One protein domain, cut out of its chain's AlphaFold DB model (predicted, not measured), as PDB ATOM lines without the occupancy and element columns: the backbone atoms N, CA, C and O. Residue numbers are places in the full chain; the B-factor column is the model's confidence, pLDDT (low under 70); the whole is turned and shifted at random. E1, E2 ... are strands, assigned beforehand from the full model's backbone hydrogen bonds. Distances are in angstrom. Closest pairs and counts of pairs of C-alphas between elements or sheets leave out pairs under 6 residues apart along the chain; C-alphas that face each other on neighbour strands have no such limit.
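This is residues 317 to 347 and 560 to 708 of the 708 residues of an uncharacterized protein of Klebsiella quasivariicola (UniProt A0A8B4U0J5). Three antiparallel sheets of four strands are stacked face to face like three blades of an unclosed propeller, with E6 E7 E8 E9 in the middle, E2 E3 E4 E5 over one of its faces and E1 E12 E11 E10 over the other. Along one side the first strand of the middle meander, E6, comes close to the first strands of the other two, E2 and E10, which are apart from each other, and residues 317 to 332 run past the opposite side to E1, which completes the last sheet. The printed part has 180 residues, with no named helix and twelve strands, E1 to E12 in order, so numbered along the chain; the class is all strand, though under half of the residues, 76, are in named elements. The whole is compact, with a radius of gyration of the C-alphas of 16.5 A and spans of 54 by 42 by 31 A.

Along the first stretch, residues 324 to 325 form a short parallel pairing with residues 653 to 654 of E9, residues 653 to 661. E1, residues 333 to 338, is an edge strand and the antiparallel neighbour of E12, residues 685 to 690, at 164 degrees, with N 335 and O 688 2.9 A apart. Past the cut, E2, residues 566 to 568, E3, residues 573 to 581, E4, residues 591 to 599, and E5, residues 605 to 610, form a meander, each strand the antiparallel neighbour of the one before, in a twisted sheet. Within hydrogen-bond range are N 575 and O 566, 2.7 A, N 576 and O 596, 2.9 A, and N 606 and O 597, 2.8 A. The next meander is E6, residues 619 to 622, E7, residues 628 to 634, E8, residues 641 to 648, and E9; its pairs include N 630 and O 621, 2.8 A, N 647 and O 629, 2.8 A, and N 644 and O 658, 2.9 A. These two sheets are face to face, their facing parts 10.3 A centre to centre and their best planes 16 degrees apart. The closest C-alphas of E2 and E6 are those of Leu 566 and Arg 622, 7.3 A apart, while E5 and E9 are only just apart, at 8.2 A. The last meander is E10, residues 668 to 671, E11, residues 677 to 681, and E12, with N 679 and O 670 at 2.8 A and N 680 and O 687 at 2.9 A. Its sheet, in the order E1, E12, E11, E10, is face to face with that of E6 to E9, the facing parts 9.7 A centre to centre and the best planes 22 degrees apart. The closest C-alphas of E6 and E10, those of Ala 621 and Ala 670, are 5.3 A apart. Residues 706 to 707 form a short antiparallel pairing with residues 621 to 622 of E6.

E1 begins at C-alpha 333, (-62.948, 35.655, -15.577), and measures 16.6 A from first to last C-alpha. E3 and E4 measure 25.2 A each, E9 24.2 A, E8 23.6 A and E7 20.8 A. E7, with its centre nearest to the mean of the C-alphas, begins at C-alpha 628, (-53.625, 48.691, -10.055). E12 measures 16.1 A and ends at C-alpha 690, (-61.669, 40.728, -16.116).

The two C-alphas farthest apart, those of Pro 344 and Leu 585, are 56.1 A apart. Residues 348 to 559 are not printed, and C-alphas 347 and 560 are 34.0 A apart across this cut. Of the links that are printed whole, none is long. Residues 691 to 708, up to the chain's last residue, have no named element. The mean pLDDT of the printed part is 84.1; low-confidence stretches include residues 327 to 330 and 581 to 591.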
ATOM      1  N   LYS A 317     -32.120  50.085   3.150       64.00
ATOM      2  CA  LYS A 317     -33.449  50.634   2.928       64.00
ATOM      3  C   LYS A 317     -34.408  49.483   3.153       64.00
ATOM      4  O   LYS A 317     -34.290  48.454   2.506       64.00
ATOM      5  N   THR A 318     -35.324  49.629   4.095       70.56
ATOM      6  CA  THR A 318     -36.391  48.653   4.299       70.56
ATOM      7  C   THR A 318     -37.664  49.195   3.665       70.56
ATOM      8  O   THR A 318     -37.897  50.407   3.710       70.56
ATOM      9  N   PRO A 319     -38.477  48.334   3.035       83.25
ATOM     10  CA  PRO A 319     -39.751  48.775   2.507       83.25
ATOM     11  C   PRO A 319     -40.665  49.192   3.659       83.25
ATOM     12  O   PRO A 319     -40.708  48.525   4.694       83.25
ATOM     13  N   GLU A 320     -41.452  50.245   3.457       85.25
ATOM     14  CA  GLU A 320     -42.475  50.671   4.421       85.25
ATOM     15  C   GLU A 320     -43.528  49.583   4.681       85.25
ATOM     16  O   GLU A 320     -44.146  49.552   5.747       85.25
ATOM     17  N   ARG A 321     -43.759  48.694   3.705       84.50
ATOM     18  CA  ARG A 321     -44.757  47.626   3.784       84.50
ATOM     19  C   ARG A 321     -44.233  46.312   3.234       84.50
ATOM     20  O   ARG A 321     -43.529  46.260   2.229       84.50
ATOM     21  N   GLN A 322     -44.662  45.230   3.872       88.25
ATOM     22  CA  GLN A 322     -44.471  43.885   3.346       88.25
ATOM     23  C   GLN A 322     -45.612  43.537   2.377       88.25
ATOM     24  O   GLN A 322     -46.765  43.857   2.681       88.25
ATOM     25  N   PRO A 323     -45.317  42.883   1.241       88.31
ATOM     26  CA  PRO A 323     -46.338  42.423   0.308       88.31
ATOM     27  C   PRO A 323     -47.333  41.465   0.966       88.31
ATOM     28  O   PRO A 323     -46.942  40.580   1.731       88.31
ATOM     29  N   GLN A 324     -48.610  41.613   0.630       89.75
ATOM     30  CA  GLN A 324     -49.698  40.750   1.087       89.75
ATOM     31  C   GLN A 324     -50.330  40.011  -0.096       89.75
ATOM     32  O   GLN A 324     -50.291  40.480  -1.232       89.75
ATOM     33  N   GLU A 325     -50.928  38.851   0.162       86.25
ATOM     34  CA  GLU A 325     -51.780  38.157  -0.809       86.25
ATOM     35  C   GLU A 325     -53.242  38.387  -0.420       86.25
ATOM     36  O   GLU A 325     -53.589  38.292   0.760       86.25
ATOM     37  N   ALA A 326     -54.096  38.718  -1.391       79.75
ATOM     38  CA  ALA A 326     -55.507  38.940  -1.114       79.75
ATOM     39  C   ALA A 326     -56.154  37.664  -0.549       79.75
ATOM     40  O   ALA A 326     -56.016  36.576  -1.116       79.75
ATOM     41  N   ALA A 327     -56.907  37.793   0.546       62.94
ATOM     42  CA  ALA A 327     -57.752  36.714   1.042       62.94
ATOM     43  C   ALA A 327     -58.851  36.449   0.000       62.94
ATOM     44  O   ALA A 327     -59.706  37.309  -0.177       62.94
ATOM     45  N   GLN A 328     -58.752  35.324  -0.731       55.78
ATOM     46  CA  GLN A 328     -59.681  34.845  -1.776       55.78
ATOM     47  C   GLN A 328     -60.616  35.938  -2.330       55.78
ATOM     48  O   GLN A 328     -61.794  36.011  -1.982       55.78
ATOM     49  N   SER A 329     -60.072  36.831  -3.162       52.47
ATOM     50  CA  SER A 329     -60.883  37.824  -3.873       52.47
ATOM     51  C   SER A 329     -61.724  37.145  -4.957       52.47
ATOM     52  O   SER A 329     -61.353  36.078  -5.439       52.47
ATOM     53  N   GLY A 330     -62.883  37.735  -5.271       61.75
ATOM     54  CA  GLY A 330     -63.955  37.141  -6.080       61.75
ATOM     55  C   GLY A 330     -63.543  36.561  -7.441       61.75
ATOM     56  O   GLY A 330     -62.416  36.705  -7.903       61.75
ATOM     57  N   THR A 331     -64.483  35.880  -8.096       72.44
ATOM     58  CA  THR A 331     -64.238  35.129  -9.335       72.44
ATOM     59  C   THR A 331     -63.652  36.013 -10.441       72.44
ATOM     60  O   THR A 331     -64.327  36.892 -10.973       72.44
ATOM     61  N   ILE A 332     -62.400  35.747 -10.815       83.12
ATOM     62  CA  ILE A 332     -61.751  36.317 -12.001       83.12
ATOM     63  C   ILE A 332     -62.273  35.562 -13.223       83.12
ATOM     64  O   ILE A 332     -62.353  34.333 -13.201       83.12
ATOM     65  N   SER A 333     -62.600  36.280 -14.296       86.88
ATOM     66  CA  SER A 333     -62.948  35.655 -15.577       86.88
ATOM     67  C   SER A 333     -61.871  35.936 -16.615       86.88
ATOM     68  O   SER A 333     -61.358  37.050 -16.714       86.88
ATOM     69  N   VAL A 334     -61.504  34.898 -17.364       88.75
ATOM     70  CA  VAL A 334     -60.501  34.969 -18.426       88.75
ATOM     71  C   VAL A 334     -61.172  34.559 -19.727       88.75
ATOM     72  O   VAL A 334     -61.649  33.434 -19.850       88.75
ATOM     73  N   GLU A 335     -61.207  35.470 -20.692       89.94
ATOM     74  CA  GLU A 335     -61.592  35.179 -22.072       89.94
ATOM     75  C   GLU A 335     -60.323  35.060 -22.918       89.94
ATOM     76  O   GLU A 335     -59.429  35.900 -22.827       89.94
ATOM     77  N   THR A 336     -60.234  34.006 -23.729       89.25
ATOM     78  CA  THR A 336     -59.164  33.818 -24.718       89.25
ATOM     79  C   THR A 336     -59.783  33.867 -26.106       89.25
ATOM     80  O   THR A 336     -60.759  33.166 -26.369       89.25
ATOM     81  N   ILE A 337     -59.227  34.703 -26.978       88.12
ATOM     82  CA  ILE A 337     -59.653  34.866 -28.368       88.12
ATOM     83  C   ILE A 337     -58.449  34.530 -29.249       88.12
ATOM     84  O   ILE A 337     -57.389  35.133 -29.081       88.12
ATOM     85  N   ALA A 338     -58.581  33.573 -30.169       86.94
ATOM     86  CA  ALA A 338     -57.509  33.303 -31.122       86.94
ATOM     87  C   ALA A 338     -57.403  34.471 -32.111       86.94
ATOM     88  O   ALA A 338     -58.418  35.010 -32.551       86.94
ATOM     89  N   LEU A 339     -56.192  34.868 -32.505       81.94
ATOM     90  CA  LEU A 339     -56.027  35.964 -33.469       81.94
ATOM     91  C   LEU A 339     -56.619  35.632 -34.844       81.94
ATOM     92  O   LEU A 339     -57.093  36.531 -35.535       81.94
ATOM     93  N   ASN A 340     -56.671  34.349 -35.204       83.25
ATOM     94  CA  ASN A 340     -57.354  33.872 -36.411       83.25
ATOM     95  C   ASN A 340     -58.875  34.097 -36.371       83.25
ATOM     96  O   ASN A 340     -59.504  34.098 -37.423       83.25
ATOM     97  N   ASP A 341     -59.462  34.308 -35.188       84.25
ATOM     98  CA  ASP A 341     -60.878  34.667 -35.042       84.25
ATOM     99  C   ASP A 341     -61.107  36.185 -35.139       84.25
ATOM    100  O   ASP A 341     -62.250  36.630 -35.217       84.25
ATOM    101  N   ILE A 342     -60.037  36.985 -35.072       84.19
ATOM    102  CA  ILE A 342     -60.080  38.454 -35.087       84.19
ATOM    103  C   ILE A 342     -59.783  38.977 -36.490       84.19
ATOM    104  O   ILE A 342     -60.440  39.904 -36.961       84.19
ATOM    105  N   PHE A 343     -58.781  38.407 -37.157       85.25
ATOM    106  CA  PHE A 343     -58.369  38.835 -38.487       85.25
ATOM    107  C   PHE A 343     -59.064  38.018 -39.589       85.25
ATOM    108  O   PHE A 343     -59.387  36.852 -39.386       85.25
ATOM    109  N   PRO A 344     -59.313  38.616 -40.769       72.88
ATOM    110  CA  PRO A 344     -60.163  38.015 -41.802       72.88
ATOM    111  C   PRO A 344     -59.558  36.791 -42.518       72.88
ATOM    112  O   PRO A 344     -60.273  36.113 -43.254       72.88
ATOM    113  N   ASP A 345     -58.267  36.516 -42.345       71.31
ATOM    114  CA  ASP A 345     -57.510  35.457 -43.016       71.31
ATOM    115  C   ASP A 345     -56.646  34.641 -42.037       71.31
ATOM    116  O   ASP A 345     -56.110  35.152 -41.055       71.31
ATOM    117  N   THR A 346     -56.468  33.352 -42.341       67.88
ATOM    118  CA  THR A 346     -55.663  32.404 -41.548       67.88
ATOM    119  C   THR A 346     -54.195  32.387 -41.988       67.88
ATOM    120  O   THR A 346     -53.611  31.321 -42.185       67.88
ATOM    121  N   ASP A 347     -53.604  33.556 -42.250       75.31
ATOM    122  CA  ASP A 347     -52.195  33.645 -42.646       75.31
ATOM    123  C   ASP A 347     -51.273  33.452 -41.431       75.31
ATOM    124  O   ASP A 347     -50.991  34.387 -40.680       75.31
ATOM    125  N   ARG A 560     -31.609  45.287 -16.749       71.94
ATOM    126  CA  ARG A 560     -31.474  45.115 -18.200       71.94
ATOM    127  C   ARG A 560     -32.588  44.228 -18.730       71.94
ATOM    128  O   ARG A 560     -32.997  43.283 -18.061       71.94
ATOM    129  N   ASN A 561     -33.002  44.484 -19.972       73.50
ATOM    130  CA  ASN A 561     -34.056  43.733 -20.660       73.50
ATOM    131  C   ASN A 561     -35.392  43.714 -19.895       73.50
ATOM    132  O   ASN A 561     -36.128  42.736 -19.986       73.50
ATOM    133  N   SER A 562     -35.684  44.765 -19.126       80.81
ATOM    134  CA  SER A 562     -37.004  45.006 -18.548       80.81
ATOM    135  C   SER A 562     -37.759  46.065 -19.358       80.81
ATOM    136  O   SER A 562     -37.123  46.842 -20.079       80.81
ATOM    137  N   PRO A 563     -39.093  46.129 -19.227       88.44
ATOM    138  CA  PRO A 563     -39.900  47.167 -19.852       88.44
ATOM    139  C   PRO A 563     -39.589  48.545 -19.249       88.44
ATOM    140  O   PRO A 563     -38.824  48.649 -18.287       88.44
ATOM    141  N   LEU A 564     -40.147  49.609 -19.828       89.50
ATOM    142  CA  LEU A 564     -39.919  50.963 -19.324       89.50
ATOM    143  C   LEU A 564     -40.591  51.155 -17.952       89.50
ATOM    144  O   LEU A 564     -41.718  50.691 -17.751       89.50
ATOM    145  N   PRO A 565     -39.957  51.894 -17.024       92.50
ATOM    146  CA  PRO A 565     -40.534  52.169 -15.717       92.50
ATOM    147  C   PRO A 565     -41.844  52.948 -15.846       92.50
ATOM    148  O   PRO A 565     -41.977  53.867 -16.660       92.50
ATOM    149  N   LEU A 566     -42.817  52.611 -15.004       95.00
ATOM    150  CA  LEU A 566     -44.148  53.226 -14.989       95.00
ATOM    151  C   LEU A 566     -44.332  54.083 -13.740       95.00
ATOM    152  O   LEU A 566     -43.750  53.806 -12.698       95.00
ATOM    153  N   GLY A 567     -45.205  55.084 -13.789       95.06
ATOM    154  CA  GLY A 567     -45.595  55.803 -12.577       95.06
ATOM    155  C   GLY A 567     -47.011  56.345 -12.619       95.06
ATOM    156  O   GLY A 567     -47.573  56.571 -13.687       95.06
ATOM    157  N   SER A 568     -47.583  56.577 -11.440       94.25
ATOM    158  CA  SER A 568     -48.867  57.252 -11.270       94.25
ATOM    159  C   SER A 568     -48.693  58.552 -10.501       94.25
ATOM    160  O   SER A 568     -48.252  58.562  -9.347       94.25
ATOM    161  N   ARG A 569     -49.104  59.653 -11.139       91.38
ATOM    162  CA  ARG A 569     -49.145  60.981 -10.523       91.38
ATOM    163  C   ARG A 569     -50.119  61.019  -9.351       91.38
ATOM    164  O   ARG A 569     -49.796  61.623  -8.338       91.38
ATOM    165  N   GLU A 570     -51.286  60.398  -9.487       91.50
ATOM    166  CA  GLU A 570     -52.370  60.500  -8.502       91.50
ATOM    167  C   GLU A 570     -52.201  59.538  -7.331       91.50
ATOM    168  O   GLU A 570     -52.444  59.906  -6.187       91.50
ATOM    169  N   ALA A 571     -51.703  58.328  -7.590       93.50
ATOM    170  CA  ALA A 571     -51.377  57.370  -6.535       93.50
ATOM    171  C   ALA A 571     -49.959  57.576  -5.949       93.50
ATOM    172  O   ALA A 571     -49.549  56.868  -5.016       93.50
ATOM    173  N   HIS A 572     -49.223  58.563  -6.471       94.25
ATOM    174  CA  HIS A 572     -47.913  59.022  -6.005       94.25
ATOM    175  C   HIS A 572     -46.841  57.925  -5.943       94.25
ATOM    176  O   HIS A 572     -46.105  57.822  -4.961       94.25
ATOM    177  N   TRP A 573     -46.753  57.077  -6.965       95.75
ATOM    178  CA  TRP A 573     -45.742  56.020  -7.011       95.75
ATOM    179  C   TRP A 573     -45.065  55.911  -8.370       95.75
ATOM    180  O   TRP A 573     -45.662  56.217  -9.400       95.75
ATOM    181  N   ILE A 574     -43.823  55.434  -8.355       96.44
ATOM    182  CA  ILE A 574     -43.040  55.058  -9.532       96.44
ATOM    183  C   ILE A 574     -42.533  53.625  -9.337       96.44
ATOM    184  O   ILE A 574     -42.034  53.271  -8.270       96.44
ATOM    185  N   ALA A 575     -42.730  52.800 -10.357       95.75
ATOM    186  CA  ALA A 575     -42.363  51.399 -10.438       95.75
ATOM    187  C   ALA A 575     -41.037  51.260 -11.193       95.75
ATOM    188  O   ALA A 575     -40.960  51.618 -12.365       95.75
ATOM    189  N   LEU A 576     -40.015  50.732 -10.517       93.12
ATOM    190  CA  LEU A 576     -38.680  50.486 -11.072       93.12
ATOM    191  C   LEU A 576     -38.382  48.992 -11.016       93.12
ATOM    192  O   LEU A 576     -38.558  48.368  -9.966       93.12
ATOM    193  N   HIS A 577     -37.940  48.400 -12.117       91.62
ATOM    194  CA  HIS A 577     -37.700  46.960 -12.165       91.62
ATOM    195  C   HIS A 577     -36.356  46.598 -11.532       91.62
ATOM    196  O   HIS A 577     -35.398  47.367 -11.564       91.62
ATOM    197  N   TYR A 578     -36.280  45.403 -10.958       87.62
ATOM    198  CA  TYR A 578     -35.038  44.828 -10.466       87.62
ATOM    199  C   TYR A 578     -34.887  43.404 -10.969       87.62
ATOM    200  O   TYR A 578     -35.850  42.640 -10.992       87.62
ATOM    201  N   ALA A 579     -33.658  43.040 -11.309       81.25
ATOM    202  CA  ALA A 579     -33.230  41.688 -11.604       81.25
ATOM    203  C   ALA A 579     -31.839  41.515 -10.992       81.25
ATOM    204  O   ALA A 579     -30.843  41.898 -11.599       81.25
ATOM    205  N   TYR A 580     -31.764  40.973  -9.777       72.88
ATOM    206  CA  TYR A 580     -30.482  40.747  -9.114       72.88
ATOM    207  C   TYR A 580     -30.284  39.278  -8.759       72.88
ATOM    208  O   TYR A 580     -31.208  38.527  -8.415       72.88
ATOM    209  N   LEU A 581     -29.025  38.862  -8.846       55.25
ATOM    210  CA  LEU A 581     -28.546  37.641  -8.223       55.25
ATOM    211  C   LEU A 581     -28.402  37.942  -6.732       55.25
ATOM    212  O   LEU A 581     -27.795  38.937  -6.361       55.25
ATOM    213  N   PHE A 582     -28.971  37.113  -5.865       43.59
ATOM    214  CA  PHE A 582     -28.718  37.205  -4.424       43.59
ATOM    215  C   PHE A 582     -27.209  36.993  -4.130       43.59
ATOM    216  O   PHE A 582     -26.678  35.949  -4.515       43.59
ATOM    217  N   PRO A 583     -26.517  37.900  -3.405       43.16
ATOM    218  CA  PRO A 583     -25.738  37.457  -2.226       43.16
ATOM    219  C   PRO A 583     -25.814  38.458  -1.034       43.16
ATOM    220  O   PRO A 583     -26.115  39.623  -1.274       43.16
ATOM    221  N   PRO A 584     -25.588  38.058   0.254       36.31
ATOM    222  CA  PRO A 584     -24.441  37.252   0.704       36.31
ATOM    223  C   PRO A 584     -24.731  36.176   1.784       36.31
ATOM    224  O   PRO A 584     -23.905  35.945   2.662       36.31
ATOM    225  N   LEU A 585     -25.863  35.462   1.724       35.19
ATOM    226  CA  LEU A 585     -26.098  34.264   2.557       35.19
ATOM    227  C   LEU A 585     -26.473  33.042   1.690       35.19
ATOM    228  O   LEU A 585     -27.635  32.679   1.523       35.19
ATOM    229  N   ASN A 586     -25.442  32.374   1.170       36.25
ATOM    230  CA  ASN A 586     -25.408  30.934   0.857       36.25
ATOM    231  C   ASN A 586     -26.159  30.391  -0.383       36.25
ATOM    232  O   ASN A 586     -26.262  29.170  -0.512       36.25
ATOM    233  N   ASN A 587     -26.649  31.200  -1.335       35.72
ATOM    234  CA  ASN A 587     -27.292  30.654  -2.547       35.72
ATOM    235  C   ASN A 587     -26.867  31.336  -3.855       35.72
ATOM    236  O   ASN A 587     -27.559  32.202  -4.372       35.72
ATOM    237  N   LEU A 588     -25.774  30.833  -4.434       40.22
ATOM    238  CA  LEU A 588     -25.155  31.301  -5.683       40.22
ATOM    239  C   LEU A 588     -26.038  31.339  -6.952       40.22
ATOM    240  O   LEU A 588     -25.577  31.870  -7.945       40.22
ATOM    241  N   ASN A 589     -27.281  30.841  -6.961       46.56
ATOM    242  CA  ASN A 589     -28.063  30.720  -8.207       46.56
ATOM    243  C   ASN A 589     -29.512  31.242  -8.111       46.56
ATOM    244  O   ASN A 589     -30.314  30.983  -9.010       46.56
ATOM    245  N   LYS A 590     -29.913  31.932  -7.029       55.62
ATOM    246  CA  LYS A 590     -31.301  32.416  -6.908       55.62
ATOM    247  C   LYS A 590     -31.421  33.846  -7.437       55.62
ATOM    248  O   LYS A 590     -31.252  34.808  -6.698       55.62
ATOM    249  N   ARG A 591     -31.735  33.961  -8.729       68.44
ATOM    250  CA  ARG A 591     -32.156  35.217  -9.366       68.44
ATOM    251  C   ARG A 591     -33.527  35.631  -8.828       68.44
ATOM    252  O   ARG A 591     -34.465  34.832  -8.927       68.44
ATOM    253  N   SER A 592     -33.621  36.826  -8.251       79.31
ATOM    254  CA  SER A 592     -34.881  37.459  -7.858       79.31
ATOM    255  C   SER A 592     -35.209  38.549  -8.864       79.31
ATOM    256  O   SER A 592     -34.329  39.327  -9.239       79.31
ATOM    257  N   ILE A 593     -36.458  38.583  -9.311       87.00
ATOM    258  CA  ILE A 593     -36.933  39.571 -10.270       87.00
ATOM    259  C   ILE A 593     -38.267  40.139  -9.807       87.00
ATOM    260  O   ILE A 593     -39.092  39.432  -9.220       87.00
ATOM    261  N   GLY A 594     -38.469  41.429 -10.023       91.62
ATOM    262  CA  GLY A 594     -39.679  42.104  -9.593       91.62
ATOM    263  C   GLY A 594     -39.620  43.601  -9.818       91.62
ATOM    264  O   GLY A 594     -38.810  44.111 -10.590       91.62
ATOM    265  N   THR A 595     -40.500  44.301  -9.117       93.88
ATOM    266  CA  THR A 595     -40.656  45.749  -9.228       93.88
ATOM    267  C   THR A 595     -40.606  46.397  -7.844       93.88
ATOM    268  O   THR A 595     -41.336  45.987  -6.938       93.88
ATOM    269  N   TYR A 596     -39.759  47.409  -7.669       93.56
ATOM    270  CA  TYR A 596     -39.777  48.321  -6.528       93.56
ATOM    271  C   TYR A 596     -40.819  49.413  -6.746       93.56
ATOM    272  O   TYR A 596     -40.845  50.038  -7.803       93.56
ATOM    273  N   PHE A 597     -41.627  49.696  -5.726       95.44
ATOM    274  CA  PHE A 597     -42.516  50.856  -5.716       95.44
ATOM    275  C   PHE A 597     -41.914  51.960  -4.860       95.44
ATOM    276  O   PHE A 597     -41.754  51.802  -3.648       95.44
ATOM    277  N   ILE A 598     -41.596  53.080  -5.494       94.25
ATOM    278  CA  ILE A 598     -41.020  54.266  -4.870       94.25
ATOM    279  C   ILE A 598     -42.104  55.329  -4.748       94.25
ATOM    280  O   ILE A 598     -42.832  55.595  -5.699       94.25
ATOM    281  N   ASP A 599     -42.221  55.936  -3.575       93.31
ATOM    282  CA  ASP A 599     -43.086  57.084  -3.352       93.31
ATOM    283  C   ASP A 599     -42.556  58.299  -4.127       93.31
ATOM    284  O   ASP A 599     -41.439  58.753  -3.889       93.31
ATOM    285  N   SER A 600     -43.344  58.843  -5.054       91.81
ATOM    286  CA  SER A 600     -42.876  59.911  -5.949       91.81
ATOM    287  C   SER A 600     -42.732  61.277  -5.262       91.81
ATOM    288  O   SER A 600     -42.209  62.206  -5.870       91.81
ATOM    289  N   LEU A 601     -43.236  61.437  -4.033       90.25
ATOM    290  CA  LEU A 601     -43.174  62.693  -3.278       90.25
ATOM    291  C   LEU A 601     -41.960  62.727  -2.342       90.25
ATOM    292  O   LEU A 601     -41.287  63.748  -2.218       90.25
ATOM    293  N   SER A 602     -41.683  61.605  -1.682       88.50
ATOM    294  CA  SER A 602     -40.654  61.461  -0.649       88.50
ATOM    295  C   SER A 602     -39.433  60.657  -1.096       88.50
ATOM    296  O   SER A 602     -38.403  60.713  -0.429       88.50
ATOM    297  N   GLY A 603     -39.535  59.894  -2.187       87.81
ATOM    298  CA  GLY A 603     -38.498  58.970  -2.648       87.81
ATOM    299  C   GLY A 603     -38.330  57.720  -1.791       87.81
ATOM    300  O   GLY A 603     -37.355  56.986  -1.957       87.81
ATOM    301  N   LYS A 604     -39.237  57.479  -0.837       89.50
ATOM    302  CA  LYS A 604     -39.172  56.309   0.039       89.50
ATOM    303  C   LYS A 604     -39.582  55.039  -0.694       89.50
ATOM    304  O   LYS A 604     -40.472  55.043  -1.542       89.50
ATOM    305  N   TRP A 605     -38.954  53.929  -0.324       90.38
ATOM    306  CA  TRP A 605     -39.318  52.611  -0.827       90.38
ATOM    307  C   TRP A 605     -40.586  52.112  -0.121       90.38
ATOM    308  O   TRP A 605     -40.563  51.803   1.068       90.38
ATOM    309  N   ARG A 606     -41.698  52.015  -0.858       92.38
ATOM    310  CA  ARG A 606     -42.992  51.561  -0.328       92.38
ATOM    311  C   ARG A 606     -43.010  50.047  -0.104       92.38
ATOM    312  O   ARG A 606     -43.215  49.599   1.018       92.38
ATOM    313  N   PHE A 607     -42.821  49.261  -1.165       94.00
ATOM    314  CA  PHE A 607     -42.770  47.791  -1.124       94.00
ATOM    315  C   PHE A 607     -42.127  47.217  -2.397       94.00
ATOM    316  O   PHE A 607     -41.841  47.957  -3.343       94.00
ATOM    317  N   SER A 608     -41.887  45.903  -2.423       92.00
ATOM    318  CA  SER A 608     -41.441  45.169  -3.618       92.00
ATOM    319  C   SER A 608     -42.467  44.148  -4.064       92.00
ATOM    320  O   SER A 608     -42.857  43.283  -3.286       92.00
ATOM    321  N   ALA A 609     -42.839  44.186  -5.334       93.19
ATOM    322  CA  ALA A 609     -43.636  43.148  -5.961       93.19
ATOM    323  C   ALA A 609     -42.711  42.148  -6.668       93.19
ATOM    324  O   ALA A 609     -42.355  42.344  -7.830       93.19
ATOM    325  N   GLU A 610     -42.306  41.083  -5.973       91.19
ATOM    326  CA  GLU A 610     -41.515  39.998  -6.571       91.19
ATOM    327  C   GLU A 610     -42.381  39.153  -7.517       91.19
ATOM    328  O   GLU A 610     -43.427  38.634  -7.115       91.19
ATOM    329  N   LEU A 611     -41.910  38.951  -8.750       90.19
ATOM    330  CA  LEU A 611     -42.515  38.020  -9.697       90.19
ATOM    331  C   LEU A 611     -41.890  36.629  -9.499       90.19
ATOM    332  O   LEU A 611     -40.900  36.243 -10.126       90.19
ATOM    333  N   LYS A 612     -42.460  35.870  -8.556       87.00
ATOM    334  CA  LYS A 612     -41.918  34.570  -8.126       87.00
ATOM    335  C   LYS A 612     -41.777  33.590  -9.297       87.00
ATOM    336  O   LYS A 612     -42.639  33.513 -10.165       87.00
ATOM    337  N   ASN A 613     -40.721  32.774  -9.261       82.25
ATOM    338  CA  ASN A 613     -40.419  31.739 -10.261       82.25
ATOM    339  C   ASN A 613     -40.287  32.253 -11.705       82.25
ATOM    340  O   ASN A 613     -40.484  31.468 -12.625       82.25
ATOM    341  N   SER A 614     -39.933  33.524 -11.908       83.31
ATOM    342  CA  SER A 614     -39.750  34.092 -13.250       83.31
ATOM    343  C   SER A 614     -38.290  34.433 -13.544       83.31
ATOM    344  O   SER A 614     -37.518  34.741 -12.630       83.31
ATOM    345  N   ASP A 615     -37.910  34.313 -14.815       79.44
ATOM    346  CA  ASP A 615     -36.595  34.662 -15.359       79.44
ATOM    347  C   ASP A 615     -36.558  36.087 -15.933       79.44
ATOM    348  O   ASP A 615     -35.484  36.672 -16.025       79.44
ATOM    349  N   SER A 616     -37.693  36.667 -16.309       84.06
ATOM    350  CA  SER A 616     -37.777  38.017 -16.879       84.06
ATOM    351  C   SER A 616     -39.051  38.731 -16.425       84.06
ATOM    352  O   SER A 616     -39.945  38.115 -15.842       84.06
ATOM    353  N   ILE A 617     -39.097  40.042 -16.653       88.88
ATOM    354  CA  ILE A 617     -40.334  40.818 -16.733       88.88
ATOM    355  C   ILE A 617     -40.401  41.251 -18.191       88.88
ATOM    356  O   ILE A 617     -39.489  41.926 -18.657       88.88
ATOM    357  N   ASP A 618     -41.438  40.826 -18.900       88.81
ATOM    358  CA  ASP A 618     -41.563  41.038 -20.345       88.81
ATOM    359  C   ASP A 618     -42.518  42.192 -20.669       88.81
ATOM    360  O   ASP A 618     -42.374  42.832 -21.704       88.81
ATOM    361  N   ALA A 619     -43.483  42.472 -19.788       91.75
ATOM    362  CA  ALA A 619     -44.381  43.616 -19.921       91.75
ATOM    363  C   ALA A 619     -44.898  44.080 -18.560       91.75
ATOM    364  O   ALA A 619     -45.061  43.282 -17.626       91.75
ATOM    365  N   THR A 620     -45.232  45.366 -18.475       95.19
ATOM    366  CA  THR A 620     -45.914  45.951 -17.316       95.19
ATOM    367  C   THR A 620     -47.050  46.864 -17.756       95.19
ATOM    368  O   THR A 620     -47.082  47.348 -18.884       95.19
ATOM    369  N   ALA A 621     -48.041  47.056 -16.891       96.12
ATOM    370  CA  ALA A 621     -49.164  47.940 -17.172       96.12
ATOM    371  C   ALA A 621     -49.690  48.553 -15.881       96.12
ATOM    372  O   ALA A 621     -49.706  47.903 -14.833       96.12
ATOM    373  N   ARG A 622     -50.186  49.785 -15.957       96.12
ATOM    374  CA  ARG A 622     -50.903  50.430 -14.856       96.12
ATOM    375  C   ARG A 622     -52.304  50.833 -15.281       96.12
ATOM    376  O   ARG A 622     -52.528  51.233 -16.425       96.12
ATOM    377  N   SER A 623     -53.238  50.762 -14.341       96.19
ATOM    378  CA  SER A 623     -54.561  51.347 -14.524       96.19
ATOM    379  C   SER A 623     -54.486  52.878 -14.532       96.19
ATOM    380  O   SER A 623     -53.439  53.469 -14.230       96.19
ATOM    381  N   ALA A 624     -55.585  53.535 -14.897       93.31
ATOM    382  CA  ALA A 624     -55.577  54.950 -15.241       93.31
ATOM    383  C   ALA A 624     -55.084  55.868 -14.114       93.31
ATOM    384  O   ALA A 624     -54.163  56.656 -14.331       93.31
ATOM    385  N   HIS A 625     -55.607  55.696 -12.900       94.56
ATOM    386  CA  HIS A 625     -55.169  56.437 -11.714       94.56
ATOM    387  C   HIS A 625     -54.047  55.706 -10.958       94.56
ATOM    388  O   HIS A 625     -53.542  56.171  -9.934       94.56
ATOM    389  N   GLY A 626     -53.598  54.557 -11.470       95.06
ATOM    390  CA  GLY A 626     -52.549  53.737 -10.874       95.06
ATOM    391  C   GLY A 626     -52.968  53.060  -9.576       95.06
ATOM    392  O   GLY A 626     -52.113  52.781  -8.734       95.06
ATOM    393  N   ARG A 627     -54.265  52.793  -9.392       95.62
ATOM    394  CA  ARG A 627     -54.726  51.913  -8.313       95.62
ATOM    395  C   ARG A 627     -54.132  50.512  -8.466       95.62
ATOM    396  O   ARG A 627     -53.689  49.917  -7.478       95.62
ATOM    397  N   PHE A 628     -54.105  50.016  -9.702       96.50
ATOM    398  CA  PHE A 628     -53.625  48.691 -10.055       96.50
ATOM    399  C   PHE A 628     -52.355  48.752 -10.900       96.50
ATOM    400  O   PHE A 628     -52.194  49.610 -11.771       96.50
ATOM    401  N   TYR A 629     -51.477  47.787 -10.654       97.31
ATOM    402  CA  TYR A 629     -50.278  47.539 -11.440       97.31
ATOM    403  C   TYR A 629     -50.194  46.057 -11.789       97.31
ATOM    404  O   TYR A 629     -50.342  45.203 -10.915       97.31
ATOM    405  N   ALA A 630     -49.940  45.755 -13.054       96.75
ATOM    406  CA  ALA A 630     -49.728  44.410 -13.552       96.75
ATOM    407  C   ALA A 630     -48.282  44.249 -14.023       96.75
ATOM    408  O   ALA A 630     -47.730  45.130 -14.681       96.75
ATOM    409  N   GLN A 631     -47.691  43.099 -13.718       95.50
ATOM    410  CA  GLN A 631     -46.416  42.666 -14.281       95.50
ATOM    411  C   GLN A 631     -46.542  41.233 -14.780       95.50
ATOM    412  O   GLN A 631     -47.183  40.398 -14.135       95.50
ATOM    413  N   ALA A 632     -45.922  40.963 -15.923       92.69
ATOM    414  CA  ALA A 632     -45.898  39.647 -16.530       92.69
ATOM    415  C   ALA A 632     -44.483  39.278 -16.972       92.69
ATOM    416  O   ALA A 632     -43.694  40.149 -17.340       92.69
ATOM    417  N   GLY A 633     -44.162  37.988 -16.945       90.00
ATOM    418  CA  GLY A 633     -42.841  37.512 -17.336       90.00
ATOM    419  C   GLY A 633     -42.744  36.003 -17.505       90.00
ATOM    420  O   GLY A 633     -43.617  35.250 -17.062       90.00
ATOM    421  N   CYS A 634     -41.668  35.567 -18.154       86.12
ATOM    422  CA  CYS A 634     -41.390  34.161 -18.410       86.12
ATOM    423  C   CYS A 634     -41.051  33.373 -17.144       86.12
ATOM    424  O   CYS A 634     -40.159  33.747 -16.381       86.12
ATOM    425  N   GLU A 635     -41.699  32.224 -16.968       83.50
ATOM    426  CA  GLU A 635     -41.449  31.301 -15.861       83.50
ATOM    427  C   GLU A 635     -40.142  30.510 -16.008       83.50
ATOM    428  O   GLU A 635     -39.648  30.285 -17.113       83.50
ATOM    429  N   LYS A 636     -39.614  30.049 -14.866       75.31
ATOM    430  CA  LYS A 636     -38.421  29.203 -14.731       75.31
ATOM    431  C   LYS A 636     -38.734  27.707 -14.910       75.31
ATOM    432  O   LYS A 636     -39.614  27.199 -14.215       75.31
ATOM    433  N   PRO A 637     -37.923  26.961 -15.688       70.38
ATOM    434  CA  PRO A 637     -36.887  27.467 -16.592       70.38
ATOM    435  C   PRO A 637     -37.521  28.229 -17.762       70.38
ATOM    436  O   PRO A 637     -38.625  27.870 -18.185       70.38
ATOM    437  N   SER A 638     -36.825  29.253 -18.267       68.88
ATOM    438  CA  SER A 638     -37.273  30.085 -19.392       68.88
ATOM    439  C   SER A 638     -37.961  29.273 -20.499       68.88
ATOM    440  O   SER A 638     -37.457  28.234 -20.935       68.88
ATOM    441  N   GLY A 639     -39.137  29.740 -20.931       68.69
ATOM    442  CA  GLY A 639     -39.979  29.069 -21.929       68.69
ATOM    443  C   GLY A 639     -41.050  28.131 -21.354       68.69
ATOM    444  O   GLY A 639     -41.863  27.609 -22.114       68.69
ATOM    445  N   SER A 640     -41.090  27.919 -20.036       75.12
ATOM    446  CA  SER A 640     -42.075  27.030 -19.389       75.12
ATOM    447  C   SER A 640     -43.505  27.595 -19.346       75.12
ATOM    448  O   SER A 640     -44.478  26.831 -19.362       75.12
ATOM    449  N   GLY A 641     -43.649  28.918 -19.368       84.75
ATOM    450  CA  GLY A 641     -44.933  29.606 -19.303       84.75
ATOM    451  C   GLY A 641     -44.782  31.101 -19.044       84.75
ATOM    452  O   GLY A 641     -43.665  31.605 -18.940       84.75
ATOM    453  N   THR A 642     -45.912  31.796 -18.917       87.56
ATOM    454  CA  THR A 642     -45.969  33.205 -18.506       87.56
ATOM    455  C   THR A 642     -46.660  33.291 -17.152       87.56
ATOM    456  O   THR A 642     -47.766  32.767 -16.978       87.56
ATOM    457  N   ARG A 643     -46.028  33.978 -16.200       90.50
ATOM    458  CA  ARG A 643     -46.639  34.361 -14.928       90.50
ATOM    459  C   ARG A 643     -47.129  35.797 -15.010       90.50
ATOM    460  O   ARG A 643     -46.398  36.657 -15.488       90.50
ATOM    461  N   ILE A 644     -48.337  36.053 -14.517       91.31
ATOM    462  CA  ILE A 644     -48.942  37.388 -14.469       91.31
ATOM    463  C   ILE A 644     -49.408  37.659 -13.044       91.31
ATOM    464  O   ILE A 644     -50.222  36.908 -12.511       91.31
ATOM    465  N   ASP A 645     -48.950  38.759 -12.453       93.88
ATOM    466  CA  ASP A 645     -49.409  39.216 -11.144       93.88
ATOM    467  C   ASP A 645     -50.028  40.621 -11.267       93.88
ATOM    468  O   ASP A 645     -49.429  41.514 -11.870       93.88
ATOM    469  N   ILE A 646     -51.199  40.832 -10.654       94.44
ATOM    470  CA  ILE A 646     -51.845  42.148 -10.525       94.44
ATOM    471  C   ILE A 646     -51.854  42.552  -9.053       94.44
ATOM    472  O   ILE A 646     -52.223  41.763  -8.177       94.44
ATOM    473  N   TRP A 647     -51.466  43.794  -8.794       95.12
ATOM    474  CA  TRP A 647     -51.259  44.371  -7.475       95.12
ATOM    475  C   TRP A 647     -52.150  45.590  -7.271       95.12
ATOM    476  O   TRP A 647     -52.195  46.470  -8.127       95.12
ATOM    477  N   GLU A 648     -52.807  45.678  -6.116       94.69
ATOM    478  CA  GLU A 648     -53.322  46.941  -5.594       94.69
ATOM    479  C   GLU A 648     -52.189  47.649  -4.842       94.69
ATOM    480  O   GLU A 648     -51.738  47.218  -3.776       94.69
ATOM    481  N   VAL A 649     -51.691  48.736  -5.431       95.25
ATOM    482  CA  VAL A 649     -50.413  49.342  -5.027       95.25
ATOM    483  C   VAL A 649     -50.516  50.002  -3.653       95.25
ATOM    484  O   VAL A 649     -49.610  49.885  -2.830       95.25
ATOM    485  N   ALA A 650     -51.641  50.665  -3.370       93.31
ATOM    486  CA  ALA A 650     -51.846  51.397  -2.121       93.31
ATOM    487  C   ALA A 650     -51.834  50.493  -0.880       93.31
ATOM    488  O   ALA A 650     -51.441  50.943   0.195       93.31
ATOM    489  N   THR A 651     -52.259  49.235  -1.011       92.75
ATOM    490  CA  THR A 651     -52.315  48.253   0.083       92.75
ATOM    491  C   THR A 651     -51.149  47.264   0.047       92.75
ATOM    492  O   THR A 651     -50.981  46.515   1.002       92.75
ATOM    493  N   ALA A 652     -50.306  47.308  -0.996       94.44
ATOM    494  CA  ALA A 652     -49.268  46.313  -1.279       94.44
ATOM    495  C   ALA A 652     -49.834  44.881  -1.390       94.44
ATOM    496  O   ALA A 652     -49.187  43.911  -0.990       94.44
ATOM    497  N   THR A 653     -51.049  44.748  -1.935       93.12
ATOM    498  CA  THR A 653     -51.775  43.473  -1.999       93.12
ATOM    499  C   THR A 653     -51.760  42.909  -3.410       93.12
ATOM    500  O   THR A 653     -52.224  43.558  -4.347       93.12
ATOM    501  N   ARG A 654     -51.294  41.670  -3.578       92.88
ATOM    502  CA  ARG A 654     -51.474  40.923  -4.825       92.88
ATOM    503  C   ARG A 654     -52.902  40.404  -4.901       92.88
ATOM    504  O   ARG A 654     -53.283  39.519  -4.136       92.88
ATOM    505  N   ILE A 655     -53.669  40.951  -5.836       90.00
ATOM    506  CA  ILE A 655     -55.087  40.637  -6.039       90.00
ATOM    507  C   ILE A 655     -55.298  39.518  -7.061       90.00
ATOM    508  O   ILE A 655     -56.256  38.761  -6.946       90.00
ATOM    509  N   VAL A 656     -54.385  39.374  -8.025       87.94
ATOM    510  CA  VAL A 656     -54.426  38.313  -9.038       87.94
ATOM    511  C   VAL A 656     -53.033  37.715  -9.207       87.94
ATOM    512  O   VAL A 656     -52.045  38.445  -9.235       87.94
ATOM    513  N   SER A 657     -52.958  36.389  -9.335       89.25
ATOM    514  CA  SER A 657     -51.765  35.667  -9.789       89.25
ATOM    515  C   SER A 657     -52.220  34.559 -10.731       89.25
ATOM    516  O   SER A 657     -52.942  33.651 -10.319       89.25
ATOM    517  N   LEU A 658     -51.859  34.674 -12.003       86.75
ATOM    518  CA  LEU A 658     -52.207  33.727 -13.056       86.75
ATOM    519  C   LEU A 658     -50.933  33.082 -13.587       86.75
ATOM    520  O   LEU A 658     -49.905  33.739 -13.755       86.75
ATOM    521  N   GLN A 659     -51.033  31.793 -13.881       84.25
ATOM    522  CA  GLN A 659     -49.983  31.030 -14.537       84.25
ATOM    523  C   GLN A 659     -50.526  30.489 -15.851       84.25
ATOM    524  O   GLN A 659     -51.577  29.843 -15.881       84.25
ATOM    525  N   ARG A 660     -49.786  30.732 -16.932       76.44
ATOM    526  CA  ARG A 660     -50.114  30.222 -18.255       76.44
ATOM    527  C   ARG A 660     -49.041  29.242 -18.729       76.44
ATOM    528  O   ARG A 660     -47.932  29.678 -19.030       76.44
ATOM    529  N   PRO A 661     -49.346  27.939 -18.834       61.41
ATOM    530  CA  PRO A 661     -48.378  26.958 -19.308       61.41
ATOM    531  C   PRO A 661     -48.089  27.133 -20.809       61.41
ATOM    532  O   PRO A 661     -48.996  27.446 -21.576       61.41
ATOM    533  N   LYS A 662     -46.847  26.847 -21.225       64.75
ATOM    534  CA  LYS A 662     -46.382  26.715 -22.628       64.75
ATOM    535  C   LYS A 662     -46.243  27.979 -23.487       64.75
ATOM    536  O   LYS A 662     -45.971  27.845 -24.676       64.75
ATOM    537  N   TYR A 663     -46.343  29.177 -22.925       65.06
ATOM    538  CA  TYR A 663     -46.188  30.403 -23.709       65.06
ATOM    539  C   TYR A 663     -45.288  31.399 -22.997       65.06
ATOM    540  O   TYR A 663     -45.575  31.793 -21.876       65.06
ATOM    541  N   CYS A 664     -44.218  31.791 -23.680       72.50
ATOM    542  CA  CYS A 664     -43.353  32.932 -23.404       72.50
ATOM    543  C   CYS A 664     -43.399  33.838 -24.643       72.50
ATOM    544  O   CYS A 664     -43.545  33.320 -25.751       72.50
ATOM    545  N   GLY A 665     -43.271  35.159 -24.491       74.38
ATOM    546  CA  GLY A 665     -43.292  36.091 -25.633       74.38
ATOM    547  C   GLY A 665     -44.573  36.917 -25.758       74.38
ATOM    548  O   GLY A 665     -45.146  37.036 -26.846       74.38
ATOM    549  N   LEU A 666     -45.006  37.485 -24.635       85.12
ATOM    550  CA  LEU A 666     -46.027  38.525 -24.581       85.12
ATOM    551  C   LEU A 666     -45.599  39.718 -25.463       85.12
ATOM    552  O   LEU A 666     -44.479  40.203 -25.340       85.12
ATOM    553  N   GLN A 667     -46.472  40.153 -26.375       83.25
ATOM    554  CA  GLN A 667     -46.242  41.268 -27.310       83.25
ATOM    555  C   GLN A 667     -46.802  42.600 -26.793       83.25
ATOM    556  O   GLN A 667     -46.412  43.664 -27.266       83.25
ATOM    557  N   GLY A 668     -47.736  42.555 -25.843       86.94
ATOM    558  CA  GLY A 668     -48.321  43.748 -25.242       86.94
ATOM    559  C   GLY A 668     -49.179  43.423 -24.027       86.94
ATOM    560  O   GLY A 668     -49.739  42.326 -23.918       86.94
ATOM    561  N   MET A 669     -49.283  44.388 -23.115       93.19
ATOM    562  CA  MET A 669     -50.138  44.308 -21.937       93.19
ATOM    563  C   MET A 669     -50.675  45.691 -21.585       93.19
ATOM    564  O   MET A 669     -49.895  46.619 -21.407       93.19
ATOM    565  N   ALA A 670     -51.991  45.822 -21.442       94.56
ATOM    566  CA  ALA A 670     -52.617  47.090 -21.074       94.56
ATOM    567  C   ALA A 670     -53.878  46.866 -20.242       94.56
ATOM    568  O   ALA A 670     -54.575  45.866 -20.399       94.56
ATOM    569  N   PHE A 671     -54.205  47.817 -19.370       95.12
ATOM    570  CA  PHE A 671     -55.557  47.898 -18.823       95.12
ATOM    571  C   PHE A 671     -56.482  48.560 -19.842       95.12
ATOM    572  O   PHE A 671     -56.088  49.520 -20.506       95.12
ATOM    573  N   ASN A 672     -57.728  48.096 -19.915       93.31
ATOM    574  CA  ASN A 672     -58.759  48.848 -20.619       93.31
ATOM    575  C   ASN A 672     -59.026  50.196 -19.943       93.31
ATOM    576  O   ASN A 672     -58.718  50.408 -18.768       93.31
ATOM    577  N   TRP A 673     -59.658  51.108 -20.676       92.75
ATOM    578  CA  TRP A 673     -59.944  52.451 -20.173       92.75
ATOM    579  C   TRP A 673     -60.940  52.467 -19.011       92.75
ATOM    580  O   TRP A 673     -60.962  53.419 -18.247       92.75
ATOM    581  N   GLN A 674     -61.727  51.411 -18.808       92.56
ATOM    582  CA  GLN A 674     -62.568  51.252 -17.617       92.56
ATOM    583  C   GLN A 674     -61.780  50.733 -16.397       92.56
ATOM    584  O   GLN A 674     -62.315  50.700 -15.289       92.56
ATOM    585  N   GLY A 675     -60.524  50.314 -16.576       92.88
ATOM    586  CA  GLY A 675     -59.643  49.816 -15.520       92.88
ATOM    587  C   GLY A 675     -60.138  48.540 -14.839       92.88
ATOM    588  O   GLY A 675     -59.743  48.264 -13.710       92.88
ATOM    589  N   ASN A 676     -61.031  47.791 -15.486       92.31
ATOM    590  CA  ASN A 676     -61.652  46.578 -14.944       92.31
ATOM    591  C   ASN A 676     -61.233  45.306 -15.696       92.31
ATOM    592  O   ASN A 676     -61.636  44.209 -15.320       92.31
ATOM    593  N   THR A 677     -60.453  45.440 -16.769       93.00
ATOM    594  CA  THR A 677     -59.952  44.323 -17.569       93.00
ATOM    595  C   THR A 677     -58.483  44.557 -17.884       93.00
ATOM    596  O   THR A 677     -58.125  45.604 -18.422       93.00
ATOM    597  N   LEU A 678     -57.638  43.577 -17.565       94.31
ATOM    598  CA  LEU A 678     -56.267  43.510 -18.050       94.31
ATOM    599  C   LEU A 678     -56.248  42.728 -19.361       94.31
ATOM    600  O   LEU A 678     -56.801  41.631 -19.456       94.31
ATOM    601  N   ILE A 679     -55.599  43.292 -20.362       93.44
ATOM    602  CA  ILE A 679     -55.511  42.746 -21.701       93.44
ATOM    603  C   ILE A 679     -54.077  42.288 -21.951       93.44
ATOM    604  O   ILE A 679     -53.131  43.009 -21.649       93.44
ATOM    605  N   LEU A 680     -53.927  41.080 -22.489       91.69
ATOM    606  CA  LEU A 680     -52.650  40.430 -22.774       91.69
ATOM    607  C   LEU A 680     -52.639  39.989 -24.237       91.69
ATOM    608  O   LEU A 680     -53.552  39.292 -24.682       91.69
ATOM    609  N   VAL A 681     -51.605  40.370 -24.978       89.50
ATOM    610  CA  VAL A 681     -51.477  40.062 -26.406       89.50
ATOM    611  C   VAL A 681     -50.287  39.141 -26.618       89.50
ATOM    612  O   VAL A 681     -49.153  39.511 -26.328       89.50
ATOM    613  N   TYR A 682     -50.541  37.943 -27.132       86.44
ATOM    614  CA  TYR A 682     -49.523  36.983 -27.553       86.44
ATOM    615  C   TYR A 682     -49.421  36.967 -29.079       86.44
ATOM    616  O   TYR A 682     -50.145  37.673 -29.779       86.44
ATOM    617  N   ARG A 683     -48.502  36.155 -29.608       80.81
ATOM    618  CA  ARG A 683     -48.308  36.015 -31.054       80.81
ATOM    619  C   ARG A 683     -49.549  35.493 -31.783       80.81
ATOM    620  O   ARG A 683     -49.736  35.850 -32.937       80.81
ATOM    621  N   ASP A 684     -50.328  34.631 -31.141       80.19
ATOM    622  CA  ASP A 684     -51.442  33.862 -31.708       80.19
ATOM    623  C   ASP A 684     -52.768  34.058 -30.957       80.19
ATOM    624  O   ASP A 684     -53.822  33.653 -31.449       80.19
ATOM    625  N   GLU A 685     -52.754  34.721 -29.798       86.44
ATOM    626  CA  GLU A 685     -53.930  34.855 -28.937       86.44
ATOM    627  C   GLU A 685     -54.039  36.226 -28.266       86.44
ATOM    628  O   GLU A 685     -53.048  36.875 -27.926       86.44
ATOM    629  N   TRP A 686     -55.281  36.620 -28.000       87.19
ATOM    630  CA  TRP A 686     -55.656  37.812 -27.259       87.19
ATOM    631  C   TRP A 686     -56.448  37.424 -26.008       87.19
ATOM    632  O   TRP A 686     -57.524  36.830 -26.095       87.19
ATOM    633  N   LEU A 687     -55.898  37.719 -24.830       89.50
ATOM    634  CA  LEU A 687     -56.474  37.343 -23.541       89.50
ATOM    635  C   LEU A 687     -57.034  38.570 -22.829       89.50
ATOM    636  O   LEU A 687     -56.373  39.602 -22.721       89.50
ATOM    637  N   ARG A 688     -58.238  38.425 -22.282       90.44
ATOM    638  CA  ARG A 688     -58.934  39.454 -21.507       90.44
ATOM    639  C   ARG A 688     -59.197  38.911 -20.110       90.44
ATOM    640  O   ARG A 688     -60.004  38.002 -19.929       90.44
ATOM    641  N   VAL A 689     -58.497  39.456 -19.124       91.31
ATOM    642  CA  VAL A 689     -58.606  39.094 -17.708       91.31
ATOM    643  C   VAL A 689     -59.466  40.143 -17.019       91.31
ATOM    644  O   VAL A 689     -59.000  41.238 -16.704       91.31
ATOM    645  N   ARG A 690     -60.740  39.829 -16.799       91.44
ATOM    646  CA  ARG A 690     -61.669  40.728 -16.116       91.44
ATOM    647  C   ARG A 690     -61.501  40.605 -14.604       91.44
ATOM    648  O   ARG A 690     -61.587  39.512 -14.039       91.44
ATOM    649  N   MET A 691     -61.280  41.753 -13.978       89.81
ATOM    650  CA  MET A 691     -61.137  41.917 -12.537       89.81
ATOM    651  C   MET A 691     -62.462  41.615 -11.814       89.81
ATOM    652  O   MET A 691     -63.529  41.753 -12.423       89.81
ATOM    653  N   PRO A 692     -62.423  41.229 -10.525       86.69
ATOM    654  CA  PRO A 692     -63.628  41.053  -9.718       86.69
ATOM    655  C   PRO A 692     -64.525  42.300  -9.720       86.69
ATOM    656  O   PRO A 692     -64.035  43.431  -9.775       86.69
ATOM    657  N   ASP A 693     -65.841  42.106  -9.619       81.50
ATOM    658  CA  ASP A 693     -66.791  43.221  -9.608       81.50
ATOM    659  C   ASP A 693     -66.473  44.218  -8.472       81.50
ATOM    660  O   ASP A 693     -66.161  43.839  -7.342       81.50
ATOM    661  N   GLY A 694     -66.517  45.516  -8.790       80.56
ATOM    662  CA  GLY A 694     -66.121  46.602  -7.879       80.56
ATOM    663  C   GLY A 694     -64.622  46.945  -7.886       80.56
ATOM    664  O   GLY A 694     -64.233  47.985  -7.348       80.56
ATOM    665  N   MET A 695     -63.777  46.140  -8.538       86.12
ATOM    666  CA  MET A 695     -62.370  46.468  -8.794       86.12
ATOM    667  C   MET A 695     -62.221  47.120 -10.171       86.12
ATOM    668  O   MET A 695     -61.911  46.467 -11.163       86.12
ATOM    669  N   GLN A 696     -62.464  48.427 -10.215       91.50
ATOM    670  CA  GLN A 696     -62.283  49.260 -11.403       91.50
ATOM    671  C   GLN A 696     -61.462  50.505 -11.069       91.50
ATOM    672  O   GLN A 696     -61.414  50.939  -9.912       91.50
ATOM    673  N   ASP A 697     -60.831  51.060 -12.095       94.50
ATOM    674  CA  ASP A 697     -60.031  52.281 -12.031       94.50
ATOM    675  C   ASP A 697     -60.124  53.004 -13.382       94.50
ATOM    676  O   ASP A 697     -59.180  53.020 -14.176       94.50
ATOM    677  N   ALA A 698     -61.341  53.465 -13.680       93.94
ATOM    678  CA  ALA A 698     -61.715  54.020 -14.973       93.94
ATOM    679  C   ALA A 698     -60.991  55.336 -15.255       93.94
ATOM    680  O   ALA A 698     -60.845  56.165 -14.369       93.94
ATOM    681  N   ALA A 699     -60.583  55.520 -16.503       91.88
ATOM    682  CA  ALA A 699     -59.854  56.678 -16.976       91.88
ATOM    683  C   ALA A 699     -60.655  57.977 -16.880       91.88
ATOM    684  O   ALA A 699     -61.884  58.002 -16.993       91.88
ATOM    685  N   SER A 700     -59.914  59.070 -16.736       88.00
ATOM    686  CA  SER A 700     -60.413  60.437 -16.743       88.00
ATOM    687  C   SER A 700     -59.652  61.267 -17.781       88.00
ATOM    688  O   SER A 700     -58.741  60.782 -18.449       88.00
ATOM    689  N   VAL A 701     -60.015  62.545 -17.907       79.75
ATOM    690  CA  VAL A 701     -59.306  63.496 -18.782       79.75
ATOM    691  C   VAL A 701     -57.832  63.644 -18.375       79.75
ATOM    692  O   VAL A 701     -56.976  63.830 -19.231       79.75
ATOM    693  N   ASP A 702     -57.518  63.505 -17.086       79.62
ATOM    694  CA  ASP A 702     -56.182  63.787 -16.538       79.62
ATOM    695  C   ASP A 702     -55.395  62.520 -16.154       79.62
ATOM    696  O   ASP A 702     -54.287  62.611 -15.607       79.62
ATOM    697  N   ALA A 703     -55.977  61.340 -16.395       87.12
ATOM    698  CA  ALA A 703     -55.424  60.051 -16.006       87.12
ATOM    699  C   ALA A 703     -55.864  58.952 -16.983       87.12
ATOM    700  O   ALA A 703     -57.041  58.597 -17.054       87.12
ATOM    701  N   ILE A 704     -54.897  58.388 -17.709       89.88
ATOM    702  CA  ILE A 704     -55.103  57.319 -18.696       89.88
ATOM    703  C   ILE A 704     -54.267  56.079 -18.338       89.88
ATOM    704  O   ILE A 704     -53.243  56.225 -17.648       89.88
ATOM    705  N   PRO A 705     -54.689  54.864 -18.746       92.06
ATOM    706  CA  PRO A 705     -53.883  53.654 -18.593       92.06
ATOM    707  C   PRO A 705     -52.559  53.771 -19.348       92.06
ATOM    708  O   PRO A 705     -52.486  54.448 -20.369       92.06
ATOM    709  N   GLU A 706     -51.524  53.090 -18.863       91.75
ATOM    710  CA  GLU A 706     -50.203  53.086 -19.505       91.75
ATOM    711  C   GLU A 706     -49.586  51.692 -19.513       91.75
ATOM    712  O   GLU A 706     -49.813  50.897 -18.593       91.75
ATOM    713  N   GLN A 707     -48.775  51.438 -20.540       90.94
ATOM    714  CA  GLN A 707     -48.046  50.184 -20.751       90.94
ATOM    715  C   GLN A 707     -46.535  50.432 -20.769       90.94
ATOM    716  O   GLN A 707     -46.080  51.452 -21.297       90.94
ATOM    717  N   GLY A 708     -45.772  49.530 -20.155       82.81
ATOM    718  CA  GLY A 708     -44.316  49.597 -20.005       82.81
ATOM    719  C   GLY A 708     -43.596  48.671 -20.954       82.81
ATOM    720  O   GLY A 708     -44.137  47.570 -21.210       82.81
TER     721      GLY A 708